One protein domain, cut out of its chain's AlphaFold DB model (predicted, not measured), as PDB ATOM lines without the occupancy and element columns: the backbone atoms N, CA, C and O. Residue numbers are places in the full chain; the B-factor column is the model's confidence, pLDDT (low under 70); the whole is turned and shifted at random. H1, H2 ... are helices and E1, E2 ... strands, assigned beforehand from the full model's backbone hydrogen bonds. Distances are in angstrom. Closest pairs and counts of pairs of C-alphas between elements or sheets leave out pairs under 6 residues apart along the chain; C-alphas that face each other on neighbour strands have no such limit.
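What this domain is: This is residues 13 to 104 of the 107 residues of an uncharacterized protein of Candidatus Peregrinibacteria bacterium GW2011_GWA2_54_9 (UniProt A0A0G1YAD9). A strongly twisted, curled sheet of four strands has one long helix, H3, packed over one face, while no named helix is on its other face. Residues 81 to 95 of H3 cover the sheet, and the helix runs on beyond it to the short helix H1, packed on H3 near its last residues; the short helix H2 lies off the sheet. The printed part has 92 residues, with four named strands and three named helices in the order E1 H1 E2 E3 H2 E4 H3; the sheet order is E1 E2 E3 E4, all antiparallel. The class is mixed, helices and strands, in two layers, meaning that a helix is on one face of a sheet. The whole is compact, with a radius of gyration of the C-alphas of 13.4 A and spans of 39 by 27 by 19 A.

How they stand to each other: In the sheet, E2, residues 39 to 46, and E3, residues 49 to 55, are inner strands and form a hairpin over a tight link, antiparallel at 153 degrees, with N 41 and O 53 at 2.8 A and N 51 and O 43 at 2.8 A. The edge strand E1, residues 14 to 18, is antiparallel to E2 at 160 degrees, with N 40 and O 17 at 2.8 A. The other edge strand, E4, residues 76 to 78, is antiparallel to E3 at 153 degrees, with N 50 and O 77 at 2.9 A. H3, residues 81 to 104, is on the sheet; its closest C-alphas to E2 are those of Ala 88 and Ile 40, 6.3 A apart, and to E4 those of Val 84 and Ala 77, 5.6 A apart. H1, residues 25 to 28, is not on the sheet and touches H3, which meets it with residues 99 to 103 alone; the closest C-alphas are those of His 26 and Cys 99, 5.6 A apart. H2, residues 64 to 68, is not on the sheet and is apart from H1 and H3. In H2 and H3 every O i to N i+4 pair is within hydrogen-bond range; H1 is too short for such a pair.

Where its parts are: E1 begins at C-alpha 14 (136.516, 127.303, 81.527) and measures 12.3 A. E2 measures 21.6 A, E3 19.1 A and E4 7.0 A. H1 measures 4.7 A and H2 6.0 A. H3 measures 35.2 A, from C-alpha 81 (133.574, 127.522, 75.049) to C-alpha 104 (139.596, 161.458, 82.112).

The domain as a whole: The two C-alphas farthest apart are those of Gly 47 and Arg 104, 41.0 A. The printed part has no cut and no long link. Its mean pLDDT is 85.0, with values under 70 at residue 47, residue 64 and residues 66 to 74.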
ATOM      1  N   ALA A  13     133.889 124.570  84.554       78.12
ATOM      2  CA  ALA A  13     134.710 125.784  84.557       78.12
ATOM      3  C   ALA A  13     135.531 125.870  83.259       78.12
ATOM      4  O   ALA A  13     136.114 124.876  82.826       78.12
ATOM      5  N   LEU A  14     135.582 127.048  82.630       89.88
ATOM      6  CA  LEU A  14     136.516 127.303  81.527       89.88
ATOM      7  C   LEU A  14     137.796 127.947  82.071       89.88
ATOM      8  O   LEU A  14     137.753 128.577  83.130       89.88
ATOM      9  N   PRO A  15     138.931 127.829  81.351       92.56
ATOM     10  CA  PRO A  15     140.153 128.530  81.721       92.56
ATOM     11  C   PRO A  15     139.895 130.030  81.923       92.56
ATOM     12  O   PRO A  15     139.161 130.622  81.121       92.56
ATOM     13  N   PRO A  16     140.485 130.645  82.962       92.25
ATOM     14  CA  PRO A  16     140.301 132.061  83.221       92.25
ATOM     15  C   PRO A  16     140.930 132.908  82.115       92.25
ATOM     16  O   PRO A  16     141.914 132.518  81.479       92.25
ATOM     17  N   VAL A  17     140.376 134.098  81.910       94.81
ATOM     18  CA  VAL A  17     140.923 135.089  80.979       94.81
ATOM     19  C   VAL A  17     141.734 136.103  81.765       94.81
ATOM     20  O   VAL A  17     141.171 136.871  82.539       94.81
ATOM     21  N   LYS A  18     143.052 136.120  81.559       94.69
ATOM     22  CA  LYS A  18     143.964 137.059  82.224       94.69
ATOM     23  C   LYS A  18     144.006 138.402  81.506       94.69
ATOM     24  O   LYS A  18     143.890 138.457  80.282       94.69
ATOM     25  N   ALA A  19     144.205 139.471  82.265       93.62
ATOM     26  CA  ALA A  19     144.413 140.797  81.706       93.62
ATOM     27  C   ALA A  19     145.753 140.878  80.971       93.62
ATOM     28  O   ALA A  19     146.748 140.297  81.398       93.62
ATOM     29  N   GLU A  20     145.783 141.646  79.886       93.81
ATOM     30  CA  GLU A  20     147.015 141.960  79.147       93.81
ATOM     31  C   GLU A  20     147.783 143.133  79.773       93.81
ATOM     32  O   GLU A  20     148.972 143.323  79.528       93.81
ATOM     33  N   LYS A  21     147.098 143.931  80.597       93.06
ATOM     34  CA  LYS A  21     147.620 145.127  81.255       93.06
ATOM     35  C   LYS A  21     147.511 144.982  82.780       93.06
ATOM     36  O   LYS A  21     146.592 144.304  83.252       93.06
ATOM     37  N   PRO A  22     148.407 145.625  83.549       94.69
ATOM     38  CA  PRO A  22     148.316 145.632  85.004       94.69
ATOM     39  C   PRO A  22     147.058 146.368  85.483       94.69
ATOM     40  O   PRO A  22     146.414 147.097  84.726       94.69
ATOM     41  N   MET A  23     146.737 146.188  86.764       92.19
ATOM     42  CA  MET A  23     145.593 146.787  87.445       92.19
ATOM     43  C   MET A  23     145.486 148.297  87.151       92.19
ATOM     44  O   MET A  23     146.417 149.040  87.480       92.19
ATOM     45  N   PRO A  24     144.365 148.776  86.574       90.88
ATOM     46  CA  PRO A  24     144.142 150.192  86.308       90.88
ATOM     47  C   PRO A  24     144.206 151.034  87.582       90.88
ATOM     48  O   PRO A  24     143.690 150.628  88.627       90.88
ATOM     49  N   SER A  25     144.752 152.248  87.494       90.38
ATOM     50  CA  SER A  25     144.890 153.158  88.641       90.38
ATOM     51  C   SER A  25     143.560 153.476  89.327       90.38
ATOM     52  O   SER A  25     143.528 153.620  90.548       90.38
ATOM     53  N   HIS A  26     142.448 153.513  88.587       87.56
ATOM     54  CA  HIS A  26     141.112 153.647  89.167       87.56
ATOM     55  C   HIS A  26     140.788 152.508  90.144       87.56
ATOM     56  O   HIS A  26     140.314 152.775  91.244       87.56
ATOM     57  N   LEU A  27     141.076 151.256  89.776       87.19
ATOM     58  CA  LEU A  27     140.878 150.091  90.644       87.19
ATOM     59  C   LEU A  27     141.910 150.067  91.781       87.19
ATOM     60  O   LEU A  27     141.568 149.741  92.914       87.19
ATOM     61  N   VAL A  28     143.145 150.503  91.535       89.81
ATOM     62  CA  VAL A  28     144.150 150.648  92.603       89.81
ATOM     63  C   VAL A  28     143.677 151.622  93.687       89.81
ATOM     64  O   VAL A  28     143.729 151.300  94.871       89.81
ATOM     65  N   ARG A  29     143.115 152.777  93.305       86.31
ATOM     66  CA  ARG A  29     142.518 153.741  94.255       86.31
ATOM     67  C   ARG A  29     141.319 153.180  95.025       86.31
ATOM     68  O   ARG A  29     140.957 153.726  96.059       86.31
ATOM     69  N   ARG A  30     140.716 152.097  94.534       83.62
ATOM     70  CA  ARG A  30     139.616 151.362  95.178       83.62
ATOM     71  C   ARG A  30     140.109 150.215  96.065       83.62
ATOM     72  O   ARG A  30     139.295 149.468  96.589       83.62
ATOM     73  N   GLY A  31     141.423 150.076  96.249       87.31
ATOM     74  CA  GLY A  31     142.014 149.095  97.157       87.31
ATOM     75  C   GLY A  31     142.492 147.801  96.493       87.31
ATOM     76  O   GLY A  31     142.830 146.845  97.194       87.31
ATOM     77  N   TYR A  32     142.566 147.748  95.160       88.81
ATOM     78  CA  TYR A  32     143.234 146.648  94.461       88.81
ATOM     79  C   TYR A  32     144.753 146.841  94.392       88.81
ATOM     80  O   TYR A  32     145.273 147.955  94.444       88.81
ATOM     81  N   LEU A  33     145.486 145.734  94.277       91.12
ATOM     82  CA  LEU A  33     146.943 145.734  94.287       91.12
ATOM     83  C   LEU A  33     147.507 146.300  92.976       91.12
ATOM     84  O   LEU A  33     147.270 145.754  91.894       91.12
ATOM     85  N   ALA A  34     148.296 147.370  93.077       92.81
ATOM     86  CA  ALA A  34     149.024 147.940  91.947       92.81
ATOM     87  C   ALA A  34     149.999 146.923  91.335       92.81
ATOM     88  O   ALA A  34     150.620 146.139  92.048       92.81
ATOM     89  N   GLY A  35     150.126 146.928  90.006       92.88
ATOM     90  CA  GLY A  35     151.002 145.999  89.280       92.88
ATOM     91  C   GLY A  35     150.495 144.552  89.201       92.88
ATOM     92  O   GLY A  35     151.081 143.752  88.478       92.88
ATOM     93  N   SER A  36     149.398 144.208  89.889       93.12
ATOM     94  CA  SER A  36     148.754 142.899  89.740       93.12
ATOM     95  C   SER A  36     147.990 142.796  88.416       93.12
ATOM     96  O   SER A  36     147.587 143.807  87.844       93.12
ATOM     97  N   TYR A  37     147.781 141.574  87.928       94.12
ATOM     98  CA  TYR A  37     147.041 141.308  86.694       94.12
ATOM     99  C   TYR A  37     145.727 140.608  87.044       94.12
ATOM    100  O   TYR A  37     145.770 139.444  87.452       94.12
ATOM    101  N   PRO A  38     144.570 141.292  86.939       91.25
ATOM    102  CA  PRO A  38     143.289 140.656  87.211       91.25
ATOM    103  C   PRO A  38     142.947 139.619  86.142       91.25
ATOM    104  O   PRO A  38     143.465 139.647  85.022       91.25
ATOM    105  N   GLU A  39     142.025 138.726  86.468       92.19
ATOM    106  CA  GLU A  39     141.505 137.722  85.548       92.19
ATOM    107  C   GLU A  39     139.985 137.576  85.678       92.19
ATOM    108  O   GLU A  39     139.406 137.854  86.725       92.19
ATOM    109  N   ILE A  40     139.323 137.142  84.609       91.62
ATOM    110  CA  ILE A  40     137.920 136.734  84.641       91.62
ATOM    111  C   ILE A  40     137.866 135.224  84.849       91.62
ATOM    112  O   ILE A  40     138.260 134.456  83.967       91.62
ATOM    113  N   LEU A  41     137.347 134.801  85.999       90.62
ATOM    114  CA  LEU A  41     136.973 133.415  86.253       90.62
ATOM    115  C   LEU A  41     135.669 133.110  85.520       90.62
ATOM    116  O   LEU A  41     134.705 133.875  85.606       90.62
ATOM    117  N   ILE A  42     135.638 131.980  84.818       90.50
ATOM    118  CA  ILE A  42     134.479 131.536  84.045       90.50
ATOM    119  C   ILE A  42     133.911 130.281  84.704       90.50
ATOM    120  O   ILE A  42     134.471 129.189  84.583       90.50
ATOM    121  N   GLN A  43     132.791 130.439  85.400       88.88
ATOM    122  CA  GLN A  43     132.155 129.372  86.168       88.88
ATOM    123  C   GLN A  43     130.914 128.871  85.437       88.88
ATOM    124  O   GLN A  43     130.009 129.649  85.148       88.88
ATOM    125  N   GLY A  44     130.859 127.580  85.123       86.38
ATOM    126  CA  GLY A  44     129.670 126.979  84.525       86.38
ATOM    127  C   GLY A  44     128.538 126.850  85.539       86.38
ATOM    128  O   GLY A  44     128.750 126.350  86.641       86.38
ATOM    129  N   SER A  45     127.332 127.243  85.143       79.50
ATOM    130  CA  SER A  45     126.108 127.153  85.952       79.50
ATOM    131  C   SER A  45     125.138 126.063  85.467       79.50
ATOM    132  O   SER A  45     124.029 125.945  85.980       79.50
ATOM    133  N   GLY A  46     125.573 125.229  84.511       73.06
ATOM    134  CA  GLY A  46     124.772 124.172  83.879       73.06
ATOM    135  C   GLY A  46     124.259 124.582  82.495       73.06
ATOM    136  O   GLY A  46     124.254 125.758  82.151       73.06
ATOM    137  N   GLY A  47     123.887 123.617  81.647       69.12
ATOM    138  CA  GLY A  47     123.214 123.905  80.367       69.12
ATOM    139  C   GLY A  47     123.934 124.899  79.437       69.12
ATOM    140  O   GLY A  47     123.303 125.820  78.928       69.12
ATOM    141  N   ARG A  48     125.252 124.737  79.222       79.56
ATOM    142  CA  ARG A  48     126.121 125.655  78.439       79.56
ATOM    143  C   ARG A  48     126.111 127.121  78.905       79.56
ATOM    144  O   ARG A  48     126.602 127.974  78.166       79.56
ATOM    145  N   ALA A  49     125.577 127.417  80.086       86.06
ATOM    146  CA  ALA A  49     125.587 128.742  80.683       86.06
ATOM    147  C   ALA A  49     126.801 128.912  81.601       86.06
ATOM    148  O   ALA A  49     127.202 127.989  82.319       86.06
ATOM    149  N   TYR A  50     127.379 130.109  81.561       89.00
ATOM    150  CA  TYR A  50     128.565 130.471  82.323       89.00
ATOM    151  C   TYR A  50     128.407 131.856  82.939       89.00
ATOM    152  O   TYR A  50     127.900 132.772  82.293       89.00
ATOM    153  N   SER A  51     128.898 132.010  84.160       88.94
ATOM    154  CA  SER A  51     129.011 133.274  84.882       88.94
ATOM    155  C   SER A  51     130.454 133.765  84.857       88.94
ATOM    156  O   SER A  51     131.395 132.967  84.914       88.94
ATOM    157  N   PHE A  52     130.624 135.081  84.788       89.88
ATOM    158  CA  PHE A  52     131.927 135.731  84.845       89.88
ATOM    159  C   PHE A  52     132.132 136.386  86.205       89.88
ATOM    160  O   PHE A  52     131.263 137.118  86.677       89.88
ATOM    161  N   LEU A  53     133.287 136.138  86.822       86.94
ATOM    162  CA  LEU A  53     133.712 136.823  88.039       86.94
ATOM    163  C   LEU A  53     135.070 137.472  87.824       86.94
ATOM    164  O   LEU A  53     136.011 136.813  87.390       86.94
ATOM    165  N   LEU A  54     135.184 138.748  88.183       87.12
ATOM    166  CA  LEU A  54     136.476 139.412  88.262       87.12
ATOM    167  C   LEU A  54     137.231 138.905  89.493       87.12
ATOM    168  O   LEU A  54     136.794 139.103  90.626       87.12
ATOM    169  N   HIS A  55     138.374 138.276  89.261       87.00
ATOM    170  CA  HIS A  55     139.322 137.877  90.282       87.00
ATOM    171  C   HIS A  55     140.531 138.809  90.234       87.00
ATOM    172  O   HIS A  55     141.208 138.950  89.216       87.00
ATOM    173  N   ALA A  56     140.765 139.500  91.344       87.94
ATOM    174  CA  ALA A  56     141.765 140.546  91.463       87.94
ATOM    175  C   ALA A  56     142.394 140.513  92.857       87.94
ATOM    176  O   ALA A  56     141.713 140.275  93.857       87.94
ATOM    177  N   GLN A  57     143.697 140.779  92.927       88.56
ATOM    178  CA  GLN A  57     144.409 140.858  94.198       88.56
ATOM    179  C   GLN A  57     144.117 142.193  94.883       88.56
ATOM    180  O   GLN A  57     144.140 143.251  94.253       88.56
ATOM    181  N   ARG A  58     143.850 142.139  96.187       88.31
ATOM    182  CA  ARG A  58     143.646 143.323  97.028       88.31
ATOM    183  C   ARG A  58     144.981 143.831  97.553       88.31
ATOM    184  O   ARG A  58     145.901 143.042  97.769       88.31
ATOM    185  N   ALA A  59     145.079 145.137  97.769       88.81
ATOM    186  CA  ALA A  59     146.231 145.709  98.446       88.81
ATOM    187  C   ALA A  59     146.276 145.237  99.919       88.81
ATOM    188  O   ALA A  59     145.223 144.997 100.522       88.81
ATOM    189  N   PRO A  60     147.472 145.087 100.520       88.31
ATOM    190  CA  PRO A  60     147.603 144.724 101.928       88.31
ATOM    191  C   PRO A  60     146.820 145.680 102.836       88.31
ATOM    192  O   PRO A  60     146.889 146.894 102.670       88.31
ATOM    193  N   GLY A  61     146.074 145.129 103.796       85.88
ATOM    194  CA  GLY A  61     145.281 145.916 104.748       85.88
ATOM    195  C   GLY A  61     143.915 146.394 104.240       85.88
ATOM    196  O   GLY A  61     143.165 146.967 105.023       85.88
ATOM    197  N   VAL A  62     143.550 146.129 102.979       83.12
ATOM    198  CA  VAL A  62     142.212 146.443 102.446       83.12
ATOM    199  C   VAL A  62     141.220 145.339 102.813       83.12
ATOM    200  O   VAL A  62     141.395 144.171 102.439       83.12
ATOM    201  N   ALA A  63     140.154 145.708 103.525       79.88
ATOM    202  CA  ALA A  63     139.099 144.780 103.921       79.88
ATOM    203  C   ALA A  63     138.346 144.233 102.684       79.88
ATOM    204  O   ALA A  63     138.232 144.942 101.680       79.88
ATOM    205  N   PRO A  64     137.864 142.973 102.691       69.62
ATOM    206  CA  PRO A  64     137.180 142.384 101.535       69.62
ATOM    207  C   PRO A  64     136.005 143.225 101.037       69.62
ATOM    208  O   PRO A  64     135.838 143.389  99.833       69.62
ATOM    209  N   GLU A  65     135.248 143.809 101.961       70.50
ATOM    210  CA  GLU A  65     134.047 144.600 101.700       70.50
ATOM    211  C   GLU A  65     134.384 145.893 100.946       70.50
ATOM    212  O   GLU A  65     133.618 146.325 100.095       70.50
ATOM    213  N   GLN A  66     135.569 146.465 101.180       65.31
ATOM    214  CA  GLN A  66     136.030 147.686 100.508       65.31
ATOM    215  C   GLN A  66     136.411 147.452  99.040       65.31
ATOM    216  O   GLN A  66     136.367 148.379  98.236       65.31
ATOM    217  N   ALA A  67     136.777 146.218  98.685       60.03
ATOM    218  CA  ALA A  67     137.111 145.827  97.316       60.03
ATOM    219  C   ALA A  67     135.960 145.090  96.604       60.03
ATOM    220  O   ALA A  67     136.025 144.883  95.395       60.03
ATOM    221  N   ALA A  68     134.922 144.657  97.324       55.75
ATOM    222  CA  ALA A  68     133.846 143.829  96.782       55.75
ATOM    223  C   ALA A  68     132.903 144.586  95.829       55.75
ATOM    224  O   ALA A  68     132.363 143.973  94.907       55.75
ATOM    225  N   ASP A  69     132.762 145.906  95.978       49.44
ATOM    226  CA  ASP A  69     131.815 146.736  95.208       49.44
ATOM    227  C   ASP A  69     132.080 146.783  93.688       49.44
ATOM    228  O   ASP A  69     131.269 147.302  92.920       49.44
ATOM    229  N   LEU A  70     133.210 146.240  93.225       50.72
ATOM    230  CA  LEU A  70     133.614 146.217  91.815       50.72
ATOM    231  C   LEU A  70     133.600 144.825  91.185       50.72
ATOM    232  O   LEU A  70     133.904 144.699  89.994       50.72
ATOM    233  N   ILE A  71     133.232 143.780  91.936       54.91
ATOM    234  CA  ILE A  71     133.021 142.457  91.350       54.91
ATOM    235  C   ILE A  71     131.821 142.600  90.416       54.91
ATOM    236  O   ILE A  71     130.679 142.681  90.866       54.91
ATOM    237  N   VAL A  72     132.097 142.673  89.110       52.50
ATOM    238  CA  VAL A  72     131.093 142.705  88.041       52.50
ATOM    239  C   VAL A  72     130.327 141.388  88.085       52.50
ATOM    240  O   VAL A  72     130.629 140.429  87.384       52.50
ATOM    241  N   THR A  73     129.362 141.331  88.988       52.97
ATOM    242  CA  THR A  73     128.484 140.204  89.232       52.97
ATOM    243  C   THR A  73     127.225 140.475  88.434       52.97
ATOM    244  O   THR A  73     126.457 141.387  88.718       52.97
ATOM    245  N   GLY A  74     127.048 139.732  87.349       58.97
ATOM    246  CA  GLY A  74     125.804 139.794  86.585       58.97
ATOM    247  C   GLY A  74     125.956 139.519  85.101       58.97
ATOM    248  O   GLY A  74     124.955 139.256  84.441       58.97
ATOM    249  N   ARG A  75     127.181 139.530  84.562       73.44
ATOM    250  CA  ARG A  75     127.401 139.134  83.169       73.44
ATOM    251  C   ARG A  75     127.787 137.662  83.091       73.44
ATOM    252  O   ARG A  75     128.593 137.154  83.868       73.44
ATOM    253  N   GLY A  76     127.192 136.992  82.121       83.56
ATOM    254  CA  GLY A  76     127.476 135.619  81.762       83.56
ATOM    255  C   GLY A  76     127.298 135.434  80.264       83.56
ATOM    256  O   GLY A  76     126.900 136.362  79.555       83.56
ATOM    257  N   ALA A  77     127.601 134.242  79.778       90.06
ATOM    258  CA  ALA A  77     127.382 133.879  78.390       90.06
ATOM    259  C   ALA A  77     126.883 132.439  78.301       90.06
ATOM    260  O   ALA A  77     127.328 131.571  79.051       90.06
ATOM    261  N   THR A  78     125.999 132.193  77.339       90.56
ATOM    262  CA  THR A  78     125.562 130.846  76.977       90.56
ATOM    263  C   THR A  78     126.051 130.548  75.573       90.56
ATOM    264  O   THR A  78     125.796 131.325  74.654       90.56
ATOM    265  N   GLY A  79     126.773 129.446  75.382       88.56
ATOM    266  CA  GLY A  79     127.291 129.109  74.057       88.56
ATOM    267  C   GLY A  79     128.449 128.123  74.067       88.56
ATOM    268  O   GLY A  79     128.655 127.381  75.025       88.56
ATOM    269  N   SER A  80     129.194 128.096  72.960       90.56
ATOM    270  CA  SER A  80     130.428 127.315  72.858       90.56
ATOM    271  C   SER A  80     131.529 127.913  73.736       90.56
ATOM    272  O   SER A  80     131.577 129.126  73.946       90.56
ATOM    273  N   SER A  81     132.470 127.081  74.188       90.31
ATOM    274  CA  SER A  81     133.574 127.522  75.049       90.31
ATOM    275  C   SER A  81     134.375 128.683  74.448       90.31
ATOM    276  O   SER A  81     134.698 129.633  75.154       90.31
ATOM    277  N   GLY A  82     134.631 128.664  73.133       92.50
ATOM    278  CA  GLY A  82     135.339 129.750  72.445       92.50
ATOM    279  C   GLY A  82     134.548 131.064  72.382       92.50
ATOM    280  O   GLY A  82     135.133 132.141  72.487       92.50
ATOM    281  N   TYR A  83     133.217 130.998  72.263       93.56
ATOM    282  CA  TYR A  83     132.366 132.187  72.357       93.56
ATOM    283  C   TYR A  83     132.386 132.765  73.777       93.56
ATOM    284  O   TYR A  83     132.587 133.965  73.952       93.56
ATOM    285  N   VAL A  84     132.245 131.907  74.788       93.06
ATOM    286  CA  VAL A  84     132.244 132.300  76.204       93.06
ATOM    287  C   VAL A  84     133.582 132.936  76.598       93.06
ATOM    288  O   VAL A  84     133.588 134.008  77.201       93.06
ATOM    289  N   GLN A  85     134.713 132.352  76.189       93.88
ATOM    290  CA  GLN A  85     136.040 132.942  76.407       93.88
ATOM    291  C   GLN A  85     136.178 134.321  75.754       93.88
ATOM    292  O   GLN A  85     136.687 135.250  76.380       93.88
ATOM    293  N   ARG A  86     135.673 134.493  74.527       95.38
ATOM    294  CA  ARG A  86     135.672 135.798  73.851       95.38
ATOM    295  C   ARG A  86     134.818 136.827  74.596       95.38
ATOM    296  O   ARG A  86     135.226 137.978  74.710       95.38
ATOM    297  N   GLN A  87     133.660 136.433  75.126       94.56
ATOM    298  CA  GLN A  87     132.829 137.329  75.940       94.56
ATOM    299  C   GLN A  87     133.530 137.736  77.244       94.56
ATOM    300  O   GLN A  87     133.461 138.902  77.626       94.56
ATOM    301  N   ALA A  88     134.261 136.823  77.889       92.69
ATOM    302  CA  ALA A  88     135.075 137.145  79.059       92.69
ATOM    303  C   ALA A  88     136.233 138.111  78.726       92.69
ATOM    304  O   ALA A  88     136.482 139.045  79.486       92.69
ATOM    305  N   GLN A  89     136.892 137.954  77.569       94.44
ATOM    306  CA  GLN A  89     137.903 138.905  77.074       94.44
ATOM    307  C   GLN A  89     137.321 140.300  76.834       94.44
ATOM    308  O   GLN A  89     137.903 141.296  77.262       94.44
ATOM    309  N   ILE A  90     136.154 140.375  76.186       93.31
ATOM    310  CA  ILE A  90     135.447 141.640  75.955       93.31
ATOM    311  C   ILE A  90     135.092 142.296  77.289       93.31
ATOM    312  O   ILE A  90     135.368 143.477  77.469       93.31
ATOM    313  N   LEU A  91     134.553 141.534  78.247       91.88
ATOM    314  CA  LEU A  91     134.230 142.050  79.576       91.88
ATOM    315  C   LEU A  91     135.457 142.654  80.268       91.88
ATOM    316  O   LEU A  91     135.382 143.762  80.793       91.88
ATOM    317  N   LEU A  92     136.588 141.947  80.253       91.31
ATOM    318  CA  LEU A  92     137.816 142.428  80.882       91.31
ATOM    319  C   LEU A  92     138.306 143.735  80.248       91.31
ATOM    320  O   LEU A  92     138.668 144.674  80.958       91.31
ATOM    321  N   ARG A  93     138.247 143.825  78.916       91.88
ATOM    322  CA  ARG A  93     138.578 145.043  78.175       91.88
ATOM    323  C   ARG A  93     137.629 146.198  78.512       91.88
ATOM    324  O   ARG A  93     138.104 147.295  78.785       91.88
ATOM    325  N   GLU A  94     136.320 145.954  78.550       91.00
ATOM    326  CA  GLU A  94     135.323 146.972  78.909       91.00
ATOM    327  C   GLU A  94     135.542 147.517  80.331       91.00
ATOM    328  O   GLU A  94     135.388 148.717  80.560       91.00
ATOM    329  N   ILE A  95     135.920 146.664  81.293       88.88
ATOM    330  CA  ILE A  95     136.256 147.095  82.662       88.88
ATOM    331  C   ILE A  95     137.422 148.092  82.633       88.88
ATOM    332  O   ILE A  95     137.352 149.144  83.272       88.88
ATOM    333  N   PHE A  96     138.473 147.789  81.869       90.25
ATOM    334  CA  PHE A  96     139.650 148.651  81.750       90.25
ATOM    335  C   PHE A  96     139.308 149.970  81.050       90.25
ATOM    336  O   PHE A  96     139.643 151.035  81.564       90.25
ATOM    337  N   GLU A  97     138.569 149.919  79.941       90.81
ATOM    338  CA  GLU A  97     138.130 151.114  79.213       90.81
ATOM    339  C   GLU A  97     137.266 152.032  80.095       90.81
ATOM    340  O   GLU A  97     137.453 153.248  80.096       90.81
ATOM    341  N   ARG A  98     136.367 151.471  80.917       88.38
ATOM    342  CA  ARG A  98     135.571 152.249  81.884       88.38
ATOM    343  C   ARG A  98     136.431 152.902  82.962       88.38
ATOM    344  O   ARG A  98     136.143 154.032  83.364       88.38
ATOM    345  N   CYS A  99     137.473 152.216  83.430       87.19
ATOM    346  CA  CYS A  99     138.426 152.785  84.381       87.19
ATOM    347  C   CYS A  99     139.164 153.978  83.761       87.19
ATOM    348  O   CYS A  99     139.164 155.053  84.354       87.19
ATOM    349  N   GLU A 100     139.698 153.820  82.548       86.81
ATOM    350  CA  GLU A 100     140.392 154.888  81.814       86.81
ATOM    351  C   GLU A 100     139.466 156.090  81.536       86.81
ATOM    352  O   GLU A 100     139.855 157.247  81.709       86.81
ATOM    353  N   GLN A 101     138.211 155.846  81.147       86.44
ATOM    354  CA  GLN A 101     137.223 156.910  80.930       86.44
ATOM    355  C   GLN A 101     136.878 157.656  82.220       86.44
ATOM    356  O   GLN A 101     136.728 158.877  82.202       86.44
ATOM    357  N   SER A 102     136.755 156.937  83.338       80.62
ATOM    358  CA  SER A 102     136.453 157.543  84.639       80.62
ATOM    359  C   SER A 102     137.565 158.487  85.090       80.62
ATOM    360  O   SER A 102     137.282 159.511  85.699       80.62
ATOM    361  N   GLU A 103     138.816 158.184  84.745       80.31
ATOM    362  CA  GLU A 103     139.977 159.022  85.062       80.31
ATOM    363  C   GLU A 103     140.007 160.323  84.268       80.31
ATOM    364  O   GLU A 103     140.265 161.381  84.839       80.31
ATOM    365  N   ARG A 104     139.664 160.267  82.976       79.88
ATOM    366  CA  ARG A 104     139.596 161.458  82.112       79.88
ATOM    367  C   ARG A 104     138.510 162.450  82.519       79.88
ATOM    368  O   ARG A 104     138.588 163.606  82.135       79.88
TER     369      ARG A 104